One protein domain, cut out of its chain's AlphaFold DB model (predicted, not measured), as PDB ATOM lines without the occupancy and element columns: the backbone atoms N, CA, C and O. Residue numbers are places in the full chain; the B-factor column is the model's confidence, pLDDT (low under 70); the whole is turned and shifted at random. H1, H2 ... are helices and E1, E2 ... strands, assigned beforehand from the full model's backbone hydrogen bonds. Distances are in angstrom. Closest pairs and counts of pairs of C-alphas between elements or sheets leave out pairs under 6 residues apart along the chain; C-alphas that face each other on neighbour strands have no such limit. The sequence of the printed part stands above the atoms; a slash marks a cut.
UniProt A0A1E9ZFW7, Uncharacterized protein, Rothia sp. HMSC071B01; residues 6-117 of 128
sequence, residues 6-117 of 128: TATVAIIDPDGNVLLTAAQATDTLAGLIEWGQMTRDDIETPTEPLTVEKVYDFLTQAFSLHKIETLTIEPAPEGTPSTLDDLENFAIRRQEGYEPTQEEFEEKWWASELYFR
ATOM      1  N   THR A   6      24.606  27.173  -8.936       98.44
ATOM      2  CA  THR A   6      25.786  26.320  -8.807       98.44
ATOM      3  C   THR A   6      26.115  26.164  -7.331       98.44
ATOM      4  O   THR A   6      26.427  27.148  -6.657       98.44
ATOM      5  N   ALA A   7      26.026  24.933  -6.833       98.12
ATOM      6  CA  ALA A   7      26.523  24.536  -5.528       98.12
ATOM      7  C   ALA A   7      27.952  24.000  -5.663       98.12
ATOM      8  O   ALA A   7      28.185  23.065  -6.431       98.12
ATOM      9  N   THR A   8      28.890  24.553  -4.895       97.56
ATOM     10  CA  THR A   8      30.302  24.156  -4.917       97.56
ATOM     11  C   THR A   8      30.763  23.806  -3.513       97.56
ATOM     12  O   THR A   8      30.744  24.649  -2.619       97.56
ATOM     13  N   VAL A   9      31.214  22.566  -3.326       96.06
ATOM     14  CA  VAL A   9      31.923  22.136  -2.119       96.06
ATOM     15  C   VAL A   9      33.415  22.256  -2.385       96.06
ATOM     16  O   VAL A   9      33.931  21.655  -3.329       96.06
ATOM     17  N   ALA A  10      34.125  23.006  -1.550       95.31
ATOM     18  CA  ALA A  10      35.561  23.204  -1.667       95.31
ATOM     19  C   ALA A  10      36.286  22.843  -0.370       95.31
ATOM     20  O   ALA A  10      35.796  23.132   0.719       95.31
ATOM     21  N   ILE A  11      37.478  22.258  -0.491       92.81
ATOM     22  CA  ILE A  11      38.424  22.098   0.615       92.81
ATOM     23  C   ILE A  11      39.240  23.382   0.715       92.81
ATOM     24  O   ILE A  11      39.790  23.845  -0.287       92.81
ATOM     25  N   ILE A  12      39.338  23.929   1.920       93.50
ATOM     26  CA  ILE A  12      40.060  25.163   2.223       93.50
ATOM     27  C   ILE A  12      41.282  24.903   3.106       93.50
ATOM     28  O   ILE A  12      41.322  23.958   3.898       93.50
ATOM     29  N   ASP A  13      42.295  25.756   2.968       92.00
ATOM     30  CA  ASP A  13      43.410  25.827   3.909       92.00
ATOM     31  C   ASP A  13      42.993  26.546   5.217       92.00
ATOM     32  O   ASP A  13      41.889  27.094   5.309       92.00
ATOM     33  N   PRO A  14      43.845  26.558   6.263       90.81
ATOM     34  CA  PRO A  14      43.541  27.262   7.512       90.81
ATOM     35  C   PRO A  14      43.333  28.778   7.373       90.81
ATOM     36  O   PRO A  14      42.743  29.380   8.270       90.81
ATOM     37  N   ASP A  15      43.813  29.385   6.284       92.31
ATOM     38  CA  ASP A  15      43.655  30.809   5.980       92.31
ATOM     39  C   ASP A  15      42.360  31.091   5.184       92.31
ATOM     40  O   ASP A  15      42.010  32.250   4.956       92.31
ATOM     41  N   GLY A  16      41.617  30.043   4.805       87.88
ATOM     42  CA  GLY A  16      40.354  30.117   4.075       87.88
ATOM     43  C   GLY A  16      40.495  30.113   2.551       87.88
ATOM     44  O   GLY A  16      39.499  30.323   1.856       87.88
ATOM     45  N   ASN A  17      41.691  29.876   2.007       92.75
ATOM     46  CA  ASN A  17      41.884  29.791   0.561       92.75
ATOM     47  C   ASN A  17      41.435  28.425   0.038       92.75
ATOM     48  O   ASN A  17      41.726  27.394   0.643       92.75
ATOM     49  N   VAL A  18      40.778  28.407  -1.124       93.62
ATOM     50  CA  VAL A  18      40.370  27.163  -1.792       93.62
ATOM     51  C   VAL A  18      41.601  26.396  -2.274       93.62
ATOM     52  O   VAL A  18      42.371  26.890  -3.097       93.62
ATOM     53  N   LEU A  19      41.754  25.167  -1.786       92.62
ATOM     54  CA  LEU A  19      42.770  24.212  -2.225       92.62
ATOM     55  C   LEU A  19      42.261  23.327  -3.366       92.62
ATOM     56  O   LEU A  19      43.014  23.015  -4.286       92.62
ATOM     57  N   LEU A  20      40.999  22.895  -3.289       92.38
ATOM     58  CA  LEU A  20      40.404  21.956  -4.239       92.38
ATOM     59  C   LEU A  20      38.879  22.091  -4.263       92.38
ATOM     60  O   LEU A  20      38.254  22.156  -3.206       92.38
ATOM     61  N   THR A  21      38.277  22.012  -5.449       93.75
ATOM     62  CA  THR A  21      36.839  21.738  -5.588       93.75
ATOM     63  C   THR A  21      36.582  20.252  -5.352       93.75
ATOM     64  O   THR A  21      37.029  19.400  -6.124       93.75
ATOM     65  N   ALA A  22      35.894  19.934  -4.259       92.69
ATOM     66  CA  ALA A  22      35.575  18.567  -3.875       92.69
ATOM     67  C   ALA A  22      34.373  18.035  -4.658       92.69
ATOM     68  O   ALA A  22      34.453  16.932  -5.189       92.69
ATOM     69  N   ALA A  23      33.303  18.820  -4.766       95.00
ATOM     70  CA  ALA A  23      32.094  18.455  -5.496       95.00
ATOM     71  C   ALA A  23      31.415  19.705  -6.061       95.00
ATOM     72  O   ALA A  23      31.578  20.801  -5.519       95.00
ATOM     73  N   GLN A  24      30.670  19.549  -7.153       96.94
ATOM     74  CA  GLN A  24      29.959  20.659  -7.778       96.94
ATOM     75  C   GLN A  24      28.737  20.165  -8.548       96.94
ATOM     76  O   GLN A  24      28.828  19.193  -9.295       96.94
ATOM     77  N   ALA A  25      27.624  20.882  -8.418       97.69
ATOM     78  CA  ALA A  25      26.426  20.661  -9.214       97.69
ATOM     79  C   ALA A  25      25.748  21.991  -9.541       97.69
ATOM     80  O   ALA A  25      25.676  22.885  -8.701       97.69
ATOM     81  N   THR A  26      25.220  22.098 -10.753       98.31
ATOM     82  CA  THR A  26      24.347  23.189 -11.177       98.31
ATOM     83  C   THR A  26      22.944  22.644 -11.359       98.31
ATOM     84  O   THR A  26      22.757  21.701 -12.122       98.31
ATOM     85  N   ASP A  27      21.958  23.225 -10.683       98.19
ATOM     86  CA  ASP A  27      20.544  22.881 -10.855       98.19
ATOM     87  C   ASP A  27      19.642  23.959 -10.236       98.19
ATOM     88  O   ASP A  27      20.085  24.921  -9.617       98.19
ATOM     89  N   THR A  28      18.338  23.814 -10.385       97.62
ATOM     90  CA  THR A  28      17.330  24.440  -9.536       97.62
ATOM     91  C   THR A  28      17.552  24.099  -8.055       97.62
ATOM     92  O   THR A  28      18.174  23.098  -7.714       97.62
ATOM     93  N   LEU A  29      16.984  24.891  -7.136       97.88
ATOM     94  CA  LEU A  29      17.057  24.580  -5.697       97.88
ATOM     95  C   LEU A  29      16.482  23.193  -5.355       97.88
ATOM     96  O   LEU A  29      17.000  22.528  -4.464       97.88
ATOM     97  N   ALA A  30      15.437  22.759  -6.065       96.88
ATOM     98  CA  ALA A  30      14.863  21.426  -5.904       96.88
ATOM     99  C   ALA A  30      15.818  20.333  -6.413       96.88
ATOM    100  O   ALA A  30      16.062  19.366  -5.701       96.88
ATOM    101  N   GLY A  31      16.428  20.516  -7.586       96.56
ATOM    102  CA  GLY A  31      17.405  19.560  -8.115       96.56
ATOM    103  C   GLY A  31      18.685  19.474  -7.278       96.56
ATOM    104  O   GLY A  31      19.237  18.394  -7.095       96.56
ATOM    105  N   LEU A  32      19.117  20.574  -6.649       97.19
ATOM    106  CA  LEU A  32      20.213  20.533  -5.675       97.19
ATOM    107  C   LEU A  32      19.852  19.722  -4.418       97.19
ATOM    108  O   LEU A  32      20.719  19.062  -3.850       97.19
ATOM    109  N   ILE A  33      18.588  19.727  -3.987       96.38
ATOM    110  CA  ILE A  33      18.122  18.836  -2.913       96.38
ATOM    111  C   ILE A  33      18.190  17.376  -3.370       96.38
ATOM    112  O   ILE A  33      18.733  16.550  -2.639       96.38
ATOM    113  N   GLU A  34      17.695  17.060  -4.569       94.56
ATOM    114  CA  GLU A  34      17.772  15.703  -5.132       94.56
ATOM    115  C   GLU A  34      19.226  15.218  -5.221       94.56
ATOM    116  O   GLU A  34      19.536  14.095  -4.820       94.56
ATOM    117  N   TRP A  35      20.146  16.097  -5.629       94.56
ATOM    118  CA  TRP A  35      21.581  15.819  -5.638       94.56
ATOM    119  C   TRP A  35      22.126  15.473  -4.241       94.56
ATOM    120  O   TRP A  35      22.846  14.486  -4.076       94.56
ATOM    121  N   GLY A  36      21.735  16.212  -3.197       93.19
ATOM    122  CA  GLY A  36      22.088  15.861  -1.817       93.19
ATOM    123  C   GLY A  36      21.485  14.523  -1.363       93.19
ATOM    124  O   GLY A  36      22.169  13.727  -0.713       93.19
ATOM    125  N   GLN A  37      20.245  14.226  -1.763       91.69
ATOM    126  CA  GLN A  37      19.551  12.972  -1.438       91.69
ATOM    127  C   GLN A  37      20.208  11.735  -2.060       91.69
ATOM    128  O   GLN A  37      20.128  10.653  -1.479       91.69
ATOM    129  N   MET A  38      20.920  11.877  -3.185       88.44
ATOM    130  CA  MET A  38      21.746  10.791  -3.738       88.44
ATOM    131  C   MET A  38      22.811  10.307  -2.742       88.44
ATOM    132  O   MET A  38      23.272   9.171  -2.835       88.44
ATOM    133  N   THR A  39      23.208  11.168  -1.803       83.75
ATOM    134  CA  THR A  39      24.230  10.884  -0.792       83.75
ATOM    135  C   THR A  39      23.622  10.335   0.496       83.75
ATOM    136  O   THR A  39      24.112   9.346   1.042       83.75
ATOM    137  N   ARG A  40      22.562  10.985   0.990       79.88
ATOM    138  CA  ARG A  40      21.859  10.643   2.232       79.88
ATOM    139  C   ARG A  40      20.374  10.970   2.108       79.88
ATOM    140  O   ARG A  40      20.022  12.120   1.864       79.88
ATOM    141  N   ASP A  41      19.514   9.983   2.339       79.25
ATOM    142  CA  ASP A  41      18.051  10.106   2.278       79.25
ATOM    143  C   ASP A  41      17.378  10.125   3.664       79.25
ATOM    144  O   ASP A  41      16.162  10.270   3.773       79.25
ATOM    145  N   ASP A  42      18.169  10.022   4.737       84.69
ATOM    146  CA  ASP A  42      17.708   9.982   6.127       84.69
ATOM    147  C   ASP A  42      17.512  11.371   6.762       84.69
ATOM    148  O   ASP A  42      17.071  11.480   7.908       84.69
ATOM    149  N   ILE A  43      17.842  12.438   6.029       87.19
ATOM    150  CA  ILE A  43      17.790  13.825   6.499       87.19
ATOM    151  C   ILE A  43      16.469  14.474   6.082       87.19
ATOM    152  O   ILE A  43      15.964  14.269   4.977       87.19
ATOM    153  N   GLU A  44      15.917  15.303   6.970       92.19
ATOM    154  CA  GLU A  44      14.702  16.061   6.688       92.19
ATOM    155  C   GLU A  44      14.886  16.949   5.452       92.19
ATOM    156  O   GLU A  44      15.759  17.817   5.390       92.19
ATOM    157  N   THR A  45      14.040  16.715   4.453       94.38
ATOM    158  CA  THR A  45      14.058  17.476   3.206       94.38
ATOM    159  C   THR A  45      13.404  18.844   3.420       94.38
ATOM    160  O   THR A  45      12.300  18.904   3.972       94.38
ATOM    161  N   PRO A  46      14.025  19.949   2.968       95.19
ATOM    162  CA  PRO A  46      13.438  21.272   3.096       95.19
ATOM    163  C   PRO A  46      12.066  21.372   2.432       95.19
ATOM    164  O   PRO A  46      11.867  20.949   1.296       95.19
ATOM    165  N   THR A  47      11.120  21.990   3.133       92.75
ATOM    166  CA  THR A  47       9.775  22.243   2.610       92.75
ATOM    167  C   THR A  47       9.679  23.604   1.925       92.75
ATOM    168  O   THR A  47      10.378  24.563   2.283       92.75
ATOM    169  N   GLU A  48       8.778  23.698   0.947       92.75
ATOM    170  CA  GLU A  48       8.482  24.932   0.215       92.75
ATOM    171  C   GLU A  48       7.983  26.066   1.144       92.75
ATOM    172  O   GLU A  48       7.302  25.801   2.139       92.75
ATOM    173  N   PRO A  49       8.277  27.348   0.840       95.38
ATOM    174  CA  PRO A  49       9.077  27.812  -0.293       95.38
ATOM    175  C   PRO A  49      10.572  27.514  -0.107       95.38
ATOM    176  O   PRO A  49      11.113  27.739   0.985       95.38
ATOM    177  N   LEU A  50      11.236  27.022  -1.156       96.75
ATOM    178  CA  LEU A  50      12.681  26.789  -1.161       96.75
ATOM    179  C   LEU A  50      13.470  28.104  -1.214       96.75
ATOM    180  O   LEU A  50      13.122  29.045  -1.929       96.75
ATOM    181  N   THR A  51      14.561  28.156  -0.450       97.38
ATOM    182  CA  THR A  51      15.515  29.273  -0.421       97.38
ATOM    183  C   THR A  51      16.940  28.732  -0.468       97.38
ATOM    184  O   THR A  51      17.182  27.588  -0.085       97.38
ATOM    185  N   VAL A  52      17.892  29.565  -0.900       98.00
ATOM    186  CA  VAL A  52      19.321  29.205  -0.902       98.00
ATOM    187  C   VAL A  52      19.786  28.779   0.494       98.00
ATOM    188  O   VAL A  52      20.475  27.779   0.611       98.00
ATOM    189  N   GLU A  53      19.355  29.476   1.550       98.12
ATOM    190  CA  GLU A  53      19.689  29.150   2.948       98.12
ATOM    191  C   GLU A  53      19.196  27.752   3.358       98.12
ATOM    192  O   GLU A  53      19.966  26.951   3.877       98.12
ATOM    193  N   LYS A  54      17.943  27.403   3.034       97.81
ATOM    194  CA  LYS A  54      17.398  26.067   3.316       97.81
ATOM    195  C   LYS A  54      18.160  24.958   2.588       97.81
ATOM    196  O   LYS A  54      18.388  23.892   3.155       97.81
ATOM    197  N   VAL A  55      18.529  25.192   1.327       97.81
ATOM    198  CA  VAL A  55      19.302  24.224   0.532       97.81
ATOM    199  C   VAL A  55      20.740  24.130   1.038       97.81
ATOM    200  O   VAL A  55      21.280  23.033   1.114       97.81
ATOM    201  N   TYR A  56      21.339  25.249   1.448       97.69
ATOM    202  CA  TYR A  56      22.666  25.296   2.056       97.69
ATOM    203  C   TYR A  56      22.735  24.436   3.323       97.69
ATOM    204  O   TYR A  56      23.619  23.584   3.448       97.69
ATOM    205  N   ASP A  57      21.780  24.613   4.239       96.12
ATOM    206  CA  ASP A  57      21.720  23.850   5.487       96.12
ATOM    207  C   ASP A  57      21.494  22.358   5.226       96.12
ATOM    208  O   ASP A  57      22.096  21.506   5.887       96.12
ATOM    209  N   PHE A  58      20.646  22.030   4.249       96.00
ATOM    210  CA  PHE A  58      20.403  20.652   3.833       96.00
ATOM    211  C   PHE A  58      21.663  20.001   3.251       96.00
ATOM    212  O   PHE A  58      22.076  18.948   3.730       96.00
ATOM    213  N   LEU A  59      22.313  20.634   2.270       94.88
ATOM    214  CA  LEU A  59      23.510  20.095   1.616       94.88
ATOM    215  C   LEU A  59      24.692  19.962   2.579       94.88
ATOM    216  O   LEU A  59      25.415  18.969   2.528       94.88
ATOM    217  N   THR A  60      24.858  20.909   3.503       94.25
ATOM    218  CA  THR A  60      25.886  20.824   4.554       94.25
ATOM    219  C   THR A  60      25.710  19.562   5.407       94.25
ATOM    220  O   THR A  60      26.688  18.883   5.727       94.25
ATOM    221  N   GLN A  61      24.463  19.211   5.743       92.88
ATOM    222  CA  GLN A  61      24.139  17.989   6.485       92.88
ATOM    223  C   GLN A  61      24.265  16.733   5.614       92.88
ATOM    224  O   GLN A  61      24.879  15.754   6.047       92.88
ATOM    225  N   ALA A  62      23.729  16.763   4.390       91.88
ATOM    226  CA  ALA A  62      23.756  15.647   3.444       91.88
ATOM    227  C   ALA A  62      25.187  15.204   3.130       91.88
ATOM    228  O   ALA A  62      25.492  14.014   3.166       91.88
ATOM    229  N   PHE A  63      26.091  16.162   2.936       91.12
ATOM    230  CA  PHE A  63      27.505  15.891   2.697       91.12
ATOM    231  C   PHE A  63      28.337  15.742   3.967       91.12
ATOM    232  O   PHE A  63      29.496  15.357   3.878       91.12
ATOM    233  N   SER A  64      27.750  15.982   5.145       90.19
ATOM    234  CA  SER A  64      28.440  15.881   6.439       90.19
ATOM    235  C   SER A  64      29.740  16.699   6.477       90.19
ATOM    236  O   SER A  64      30.758  16.218   6.976       90.19
ATOM    237  N   LEU A  65      29.688  17.928   5.942       89.94
ATOM    238  CA  LEU A  65      30.872  18.754   5.695       89.94
ATOM    239  C   LEU A  65      31.704  18.981   6.965       89.94
ATOM    240  O   LEU A  65      31.195  19.298   8.046       89.94
ATOM    241  N   HIS A  66      33.016  18.840   6.822       85.19
ATOM    242  CA  HIS A  66      33.998  19.058   7.869       85.19
ATOM    243  C   HIS A  66      34.431  20.529   7.954       85.19
ATOM    244  O   HIS A  66      34.194  21.334   7.065       85.19
ATOM    245  N   LYS A  67      35.145  20.901   9.026       84.94
ATOM    246  CA  LYS A  67      35.607  22.291   9.246       84.94
ATOM    247  C   LYS A  67      36.532  22.844   8.155       84.94
ATOM    248  O   LYS A  67      36.704  24.054   8.082       84.94
ATOM    249  N   ILE A  68      37.182  21.962   7.399       90.00
ATOM    250  CA  ILE A  68      38.072  22.320   6.288       90.00
ATOM    251  C   ILE A  68      37.331  22.347   4.950       90.00
ATOM    252  O   ILE A  68      37.964  22.500   3.914       90.00
ATOM    253  N   GLU A  69      36.016  22.150   4.957       92.88
ATOM    254  CA  GLU A  69      35.173  22.172   3.774       92.88
ATOM    255  C   GLU A  69      34.207  23.346   3.871       92.88
ATOM    256  O   GLU A  69      33.693  23.678   4.941       92.88
ATOM    257  N   THR A  70      33.967  23.986   2.735       94.94
ATOM    258  CA  THR A  70      32.997  25.066   2.595       94.94
ATOM    259  C   THR A  70      32.027  24.739   1.475       94.94
ATOM    260  O   THR A  70      32.395  24.067   0.510       94.94
ATOM    261  N   LEU A  71      30.800  25.231   1.603       96.62
ATOM    262  CA  LEU A  71      29.781  25.184   0.569       96.62
ATOM    263  C   LEU A  71      29.518  26.613   0.094       96.62
ATOM    264  O   LEU A  71      29.414  27.535   0.899       96.62
ATOM    265  N   THR A  72      29.381  26.813  -1.208       97.56
ATOM    266  CA  THR A  72      28.794  28.030  -1.775       97.56
ATOM    267  C   THR A  72      27.631  27.649  -2.671       97.56
ATOM    268  O   THR A  72      27.632  26.573  -3.262       97.56
ATOM    269  N   ILE A  73      26.612  28.507  -2.739       98.38
ATOM    270  CA  ILE A  73      25.477  28.353  -3.651       98.38
ATOM    271  C   ILE A  73      25.221  29.715  -4.286       98.38
ATOM    272  O   ILE A  73      24.801  30.655  -3.608       98.38
ATOM    273  N   GLU A  74      25.476  29.822  -5.584       98.12
ATOM    274  CA  GLU A  74      25.389  31.078  -6.332       98.12
ATOM    275  C   GLU A  74      24.452  30.920  -7.534       98.12
ATOM    276  O   GLU A  74      24.408  29.839  -8.119       98.12
ATOM    277  N   PRO A  75      23.685  31.953  -7.932       97.62
ATOM    278  CA  PRO A  75      22.896  31.893  -9.158       97.62
ATOM    279  C   PRO A  75      23.787  31.595 -10.367       97.62
ATOM    280  O   PRO A  75      24.796  32.269 -10.581       97.62
ATOM    281  N   ALA A  76      23.395  30.613 -11.172       96.88
ATOM    282  CA  ALA A  76      24.074  30.321 -12.422       96.88
ATOM    283  C   ALA A  76      23.699  31.363 -13.498       96.88
ATOM    284  O   ALA A  76      22.663  32.035 -13.382       96.88
ATOM    285  N   PRO A  77      24.518  31.519 -14.555       95.50
ATOM    286  CA  PRO A  77      24.153  32.339 -15.702       95.50
ATOM    287  C   PRO A  77      22.785  31.956 -16.282       95.50
ATOM    288  O   PRO A  77      22.349  30.804 -16.231       95.50
ATOM    289  N   GLU A  78      22.086  32.937 -16.854       92.38
ATOM    290  CA  GLU A  78      20.772  32.691 -17.445       92.38
ATOM    291  C   GLU A  78      20.865  31.636 -18.558       92.38
ATOM    292  O   GLU A  78      21.677  31.745 -19.477       92.38
ATOM    293  N   GLY A  79      20.012  30.612 -18.471       91.69
ATOM    294  CA  GLY A  79      19.963  29.526 -19.449       91.69
ATOM    295  C   GLY A  79      21.001  28.422 -19.240       91.69
ATOM    296  O   GLY A  79      21.048  27.510 -20.063       91.69
ATOM    297  N   THR A  80      21.804  28.459 -18.168       94.38
ATOM    298  CA  THR A  80      22.680  27.333 -17.819       94.38
ATOM    299  C   THR A  80      21.832  26.095 -17.479       94.38
ATOM    300  O   THR A  80      20.997  26.181 -16.569       94.38
ATOM    301  N   PRO A  81      22.012  24.965 -18.197       95.25
ATOM    302  CA  PRO A  81      21.295  23.719 -17.921       95.25
ATOM    303  C   PRO A  81      21.704  23.130 -16.568       95.25
ATOM    304  O   PRO A  81      22.719  23.531 -15.992       95.25
ATOM    305  N   SER A  82      20.933  22.161 -16.065       97.12
ATOM    306  CA  SER A  82      21.420  21.361 -14.942       97.12
ATOM    307  C   SER A  82      22.666  20.572 -15.364       97.12
ATOM    308  O   SER A  82      22.854  20.259 -16.545       97.12
ATOM    309  N   THR A  83      23.532  20.241 -14.407       97.31
ATOM    310  CA  THR A  83      24.721  19.424 -14.680       97.31
ATOM    311  C   THR A  83      24.335  18.068 -15.259       97.31
ATOM    312  O   THR A  83      24.985  17.604 -16.192       97.31
ATOM    313  N   LEU A  84      23.264  17.449 -14.755       96.00
ATOM    314  CA  LEU A  84      22.822  16.152 -15.253       96.00
ATOM    315  C   LEU A  84      22.281  16.251 -16.686       96.00
ATOM    316  O   LEU A  84      22.711  15.470 -17.530       96.00
ATOM    317  N   ASP A  85      21.447  17.251 -16.997       96.94
ATOM    318  CA  ASP A  85      20.921  17.459 -18.356       96.94
ATOM    319  C   ASP A  85      22.049  17.702 -19.370       96.94
ATOM    320  O   ASP A  85      22.016  17.196 -20.495       96.94
ATOM    321  N   ASP A  86      23.063  18.484 -18.990       97.44
ATOM    322  CA  ASP A  86      24.227  18.768 -19.833       97.44
ATOM    323  C   ASP A  86      25.063  17.505 -20.109       97.44
ATOM    324  O   ASP A  86      25.421  17.231 -21.261       97.44
ATOM    325  N   LEU A  87      25.311  16.690 -19.077       97.50
ATOM    326  CA  LEU A  87      26.016  15.411 -19.199       97.50
ATOM    327  C   LEU A  87      25.226  14.395 -20.039       97.50
ATOM    328  O   LEU A  87      25.800  13.740 -20.914       97.50
ATOM    329  N   GLU A  88      23.914  14.278 -19.820       97.25
ATOM    330  CA  GLU A  88      23.036  13.391 -20.589       97.25
ATOM    331  C   GLU A  88      22.981  13.797 -22.063       97.25
ATOM    332  O   GLU A  88      23.169  12.960 -22.951       97.25
ATOM    333  N   ASN A  89      22.802  15.088 -22.349       97.56
ATOM    334  CA  ASN A  89      22.789  15.601 -23.714       97.56
ATOM    335  C   ASN A  89      24.136  15.356 -24.415       97.56
ATOM    336  O   ASN A  89      24.177  14.931 -25.574       97.56
ATOM    337  N   PHE A  90      25.255  15.555 -23.712       97.38
ATOM    338  CA  PHE A  90      26.575  15.223 -24.240       97.38
ATOM    339  C   PHE A  90      26.701  13.728 -24.579       97.38
ATOM    340  O   PHE A  90      27.163  13.383 -25.672       97.38
ATOM    341  N   ALA A  91      26.250  12.840 -23.690       96.69
ATOM    342  CA  ALA A  91      26.276  11.395 -23.909       96.69
ATOM    343  C   ALA A  91      25.405  10.962 -25.104       96.69
ATOM    344  O   ALA A  91      25.861  10.175 -25.940       96.69
ATOM    345  N   ILE A  92      24.198  11.520 -25.240       97.56
ATOM    346  CA  ILE A  92      23.297  11.261 -26.375       97.56
ATOM    347  C   ILE A  92      23.960  11.688 -27.685       97.56
ATOM    348  O   ILE A  92      24.078  10.887 -28.613       97.56
ATOM    349  N   ARG A  93      24.486  12.915 -27.753       97.56
ATOM    350  CA  ARG A  93      25.166  13.417 -28.956       97.56
ATOM    351  C   ARG A  93      26.348  12.532 -29.342       97.56
ATOM    352  O   ARG A  93      26.534  12.242 -30.523       97.56
ATOM    353  N   ARG A  94      27.141  12.070 -28.367       96.25
ATOM    354  CA  ARG A  94      28.247  11.120 -28.595       96.25
ATOM    355  C   ARG A  94      27.754   9.814 -29.212       96.25
ATOM    356  O   ARG A  94      28.372   9.323 -30.152       96.25
ATOM    357  N   GLN A  95      26.645   9.271 -28.714       96.19
ATOM    358  CA  GLN A  95      26.023   8.065 -29.260       96.19
ATOM    359  C   GLN A  95      25.529   8.266 -30.703       96.19
ATOM    360  O   GLN A  95      25.605   7.343 -31.513       96.19
ATOM    361  N   GLU A  96      25.079   9.473 -31.040       97.69
ATOM    362  CA  GLU A  96      24.642   9.868 -32.386       97.69
ATOM    363  C   GLU A  96      25.800  10.211 -33.344       97.69
ATOM    364  O   GLU A  96      25.568  10.562 -34.502       97.69
ATOM    365  N   GLY A  97      27.054  10.074 -32.897       96.94
ATOM    366  CA  GLY A  97      28.248  10.277 -33.720       96.94
ATOM    367  C   GLY A  97      28.900  11.653 -33.587       96.94
ATOM    368  O   GLY A  97      29.747  12.000 -34.406       96.94
ATOM    369  N   TYR A  98      28.543  12.446 -32.571       97.38
ATOM    370  CA  TYR A  98      29.283  13.664 -32.241       97.38
ATOM    371  C   TYR A  98      30.717  13.334 -31.796       97.38
ATOM    372  O   TYR A  98      30.944  12.532 -30.884       97.38
ATOM    373  N   GLU A  99      31.693  14.003 -32.402       97.25
ATOM    374  CA  GLU A  99      33.100  13.946 -32.014       97.25
ATOM    375  C   GLU A  99      33.469  15.258 -31.298       97.25
ATOM    376  O   GLU A  99      33.645  16.279 -31.964       97.25
ATOM    377  N   PRO A 100      33.535  15.269 -29.953       95.94
ATOM    378  CA  PRO A 100      33.885  16.451 -29.186       95.94
ATOM    379  C   PRO A 100      35.370  16.755 -29.341       95.94
ATOM    380  O   PRO A 100      36.193  15.870 -29.607       95.94
ATOM    381  N   THR A 101      35.722  18.006 -29.090       97.75
ATOM    382  CA  THR A 101      37.126  18.366 -28.899       97.75
ATOM    383  C   THR A 101      37.689  17.709 -27.631       97.75
ATOM    384  O   THR A 101      36.945  17.288 -26.742       97.75
ATOM    385  N   GLN A 102      39.020  17.620 -27.528       97.12
ATOM    386  CA  GLN A 102      39.663  17.133 -26.303       97.12
ATOM    387  C   GLN A 102      39.302  18.006 -25.091       97.12
ATOM    388  O   GLN A 102      39.067  17.471 -24.015       97.12
ATOM    389  N   GLU A 103      39.222  19.324 -25.288       97.38
ATOM    390  CA  GLU A 103      38.856  20.293 -24.252       97.38
ATOM    391  C   GLU A 103      37.421  20.079 -23.754       97.38
ATOM    392  O   GLU A 103      37.220  19.926 -22.555       97.38
ATOM    393  N   GLU A 104      36.436  19.951 -24.652       96.69
ATOM    394  CA  GLU A 104      35.056  19.629 -24.249       96.69
ATOM    395  C   GLU A 104      34.973  18.281 -23.530       96.69
ATOM    396  O   GLU A 104      34.224  18.129 -22.569       96.69
ATOM    397  N   PHE A 105      35.718  17.277 -23.998       96.19
ATOM    398  CA  PHE A 105      35.705  15.969 -23.355       96.19
ATOM    399  C   PHE A 105      36.275  16.037 -21.934       96.19
ATOM    400  O   PHE A 105      35.704  15.443 -21.023       96.19
ATOM    401  N   GLU A 106      37.370  16.770 -21.736       97.19
ATOM    402  CA  GLU A 106      37.963  16.998 -20.418       97.19
ATOM    403  C   GLU A 106      37.035  17.816 -19.507       97.19
ATOM    404  O   GLU A 106      36.873  17.472 -18.336       97.19
ATOM    405  N   GLU A 107      36.360  18.837 -20.041       96.00
ATOM    406  CA  GLU A 107      35.349  19.610 -19.315       96.00
ATOM    407  C   GLU A 107      34.210  18.707 -18.819       96.00
ATOM    408  O   GLU A 107      33.893  18.707 -17.628       96.00
ATOM    409  N   LYS A 108      33.619  17.890 -19.703       96.38
ATOM    410  CA  LYS A 108      32.517  16.986 -19.330       96.38
ATOM    411  C   LYS A 108      32.968  15.856 -18.417       96.38
ATOM    412  O   LYS A 108      32.209  15.459 -17.535       96.38
ATOM    413  N   TRP A 109      34.199  15.376 -18.581       95.19
ATOM    414  CA  TRP A 109      34.809  14.439 -17.646       95.19
ATOM    415  C   TRP A 109      34.858  15.037 -16.239       95.19
ATOM    416  O   TRP A 109      34.322  14.442 -15.311       95.19
ATOM    417  N   TRP A 110      35.423  16.237 -16.072       95.62
ATOM    418  CA  TRP A 110      35.496  16.882 -14.760       95.62
ATOM    419  C   TRP A 110      34.128  17.246 -14.186       95.62
ATOM    420  O   TRP A 110      33.932  17.096 -12.982       95.62
ATOM    421  N   ALA A 111      33.178  17.676 -15.019       95.88
ATOM    422  CA  ALA A 111      31.806  17.932 -14.584       95.88
ATOM    423  C   ALA A 111      31.150  16.662 -14.021       95.88
ATOM    424  O   ALA A 111      30.592  16.701 -12.926       95.88
ATOM    425  N   SER A 112      31.288  15.525 -14.712       94.69
ATOM    426  CA  SER A 112      30.853  14.213 -14.212       94.69
ATOM    427  C   SER A 112      31.550  13.861 -12.896       94.69
ATOM    428  O   SER A 112      30.898  13.506 -11.913       94.69
ATOM    429  N   GLU A 113      32.869  14.024 -12.846       93.69
ATOM    430  CA  GLU A 113      33.671  13.620 -11.693       93.69
ATOM    431  C   GLU A 113      33.397  14.440 -10.438       93.69
ATOM    432  O   GLU A 113      33.524  13.916  -9.336       93.69
ATOM    433  N   LEU A 114      33.023  15.709 -10.583       94.12
ATOM    434  CA  LEU A 114      32.621  16.567  -9.470       94.12
ATOM    435  C   LEU A 114      31.157  16.362  -9.072       94.12
ATOM    436  O   LEU A 114      30.838  16.510  -7.894       94.12
ATOM    437  N   TYR A 115      30.286  16.019 -10.021       93.94
ATOM    438  CA  TYR A 115      28.866  15.793  -9.762       93.94
ATOM    439  C   TYR A 115      28.621  14.490  -8.992       93.94
ATOM    440  O   TYR A 115      27.874  14.477  -8.015       93.94
ATOM    441  N   PHE A 116      29.280  13.399  -9.397       89.75
ATOM    442  CA  PHE A 116      29.112  12.080  -8.776       89.75
ATOM    443  C   PHE A 116      30.053  11.827  -7.592       89.75
ATOM    444  O   PHE A 116      29.984  10.769  -6.960       89.75
ATOM    445  N   ARG A 117      30.944  12.770  -7.260       82.31
ATOM    446  CA  ARG A 117      31.772  12.644  -6.059       82.31
ATOM    447  C   ARG A 117      30.943  12.975  -4.829       82.31
ATOM    448  O   ARG A 117      30.536  14.114  -4.636       82.31
TER     449      ARG A 117
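AT A GLANCE: This is residues 6 to 117 of the 128 residues of an uncharacterized protein of Rothia sp. HMSC071B01 (UniProt A0A1E9ZFW7). A small, strongly twisted sheet of three strands has two helices, H1 and H2, side by side over one face, while a helical hairpin, H3 and H4, reaches away from its edge strand E2 along the longest axis. The tip of that hairpin, residues 92 to 97, sticks out. The printed part has 112 residues, with E1, E2, H1, H2, E3, H3 and H4 along the chain; the sheet is antiparallel, in the order E2 E1 E3. The class is mixed, helices and strands; the whole is compact, with a radius of gyration of the C-alphas of 15.3 A and spans of 43 by 36 by 27 A.

HOW THE PARTS SIT: Inner strand E1, residues 6 to 12, forms a hairpin with E2, residues 18 to 27; N 9 and O 23 are 2.8 A apart. E2 bends by 63 degrees at residue 22. E3, residues 69 to 75, is E1's other neighbour, with N 8 and O 72 at 2.9 A. H1, residues 29 to 37, is over E2 at a height over the sheet of 8.9 A. H2, residues 52 to 62, is on the same face at 9.6 A, over E1 and E3. H1 and H2 touch, closest at C-alphas Gly 36 and Ala 62, 5.5 A, at a shallow tilt of 7 degrees, the same way. E2, H1, H2 and E3 make a split strand-helix-strand unit, two strands running the same way with E1 between them, its crossover right-handed. H4, residues 102 to 115, is on the opposite face, over none of the strands; the closest C-alphas of E2 and H4, Ala 23 and Leu 114, are 4.4 A apart. H3, residues 83 to 95, only grazes the sheet with residues 83 to 86. H3 and H4 touch, closest at C-alphas Leu 87 and Lys 108, 6.7 A, at a steep tilt of 43 degrees, opposite ways. In H1, H2, H3 and H4 every O i to N i+4 pair is within hydrogen-bond range.

IN THESE COORDINATES: E1 begins at C-alpha 6 (25.786, 26.320, -8.807), and H4 ends at C-alpha 115 (28.866, 15.793, -9.762). E2 measures 22.2 A, E3 20.3 A, H4 19.8 A and H3 18.5 A.

THE WHOLE: The C-alphas of Asp 15 and Glu 96 are the two farthest apart, at 47.7 A. The printed part has no cut. The link from H1 to H2 is long, residues 38 to 51. No printed residue is under 70 in pLDDT.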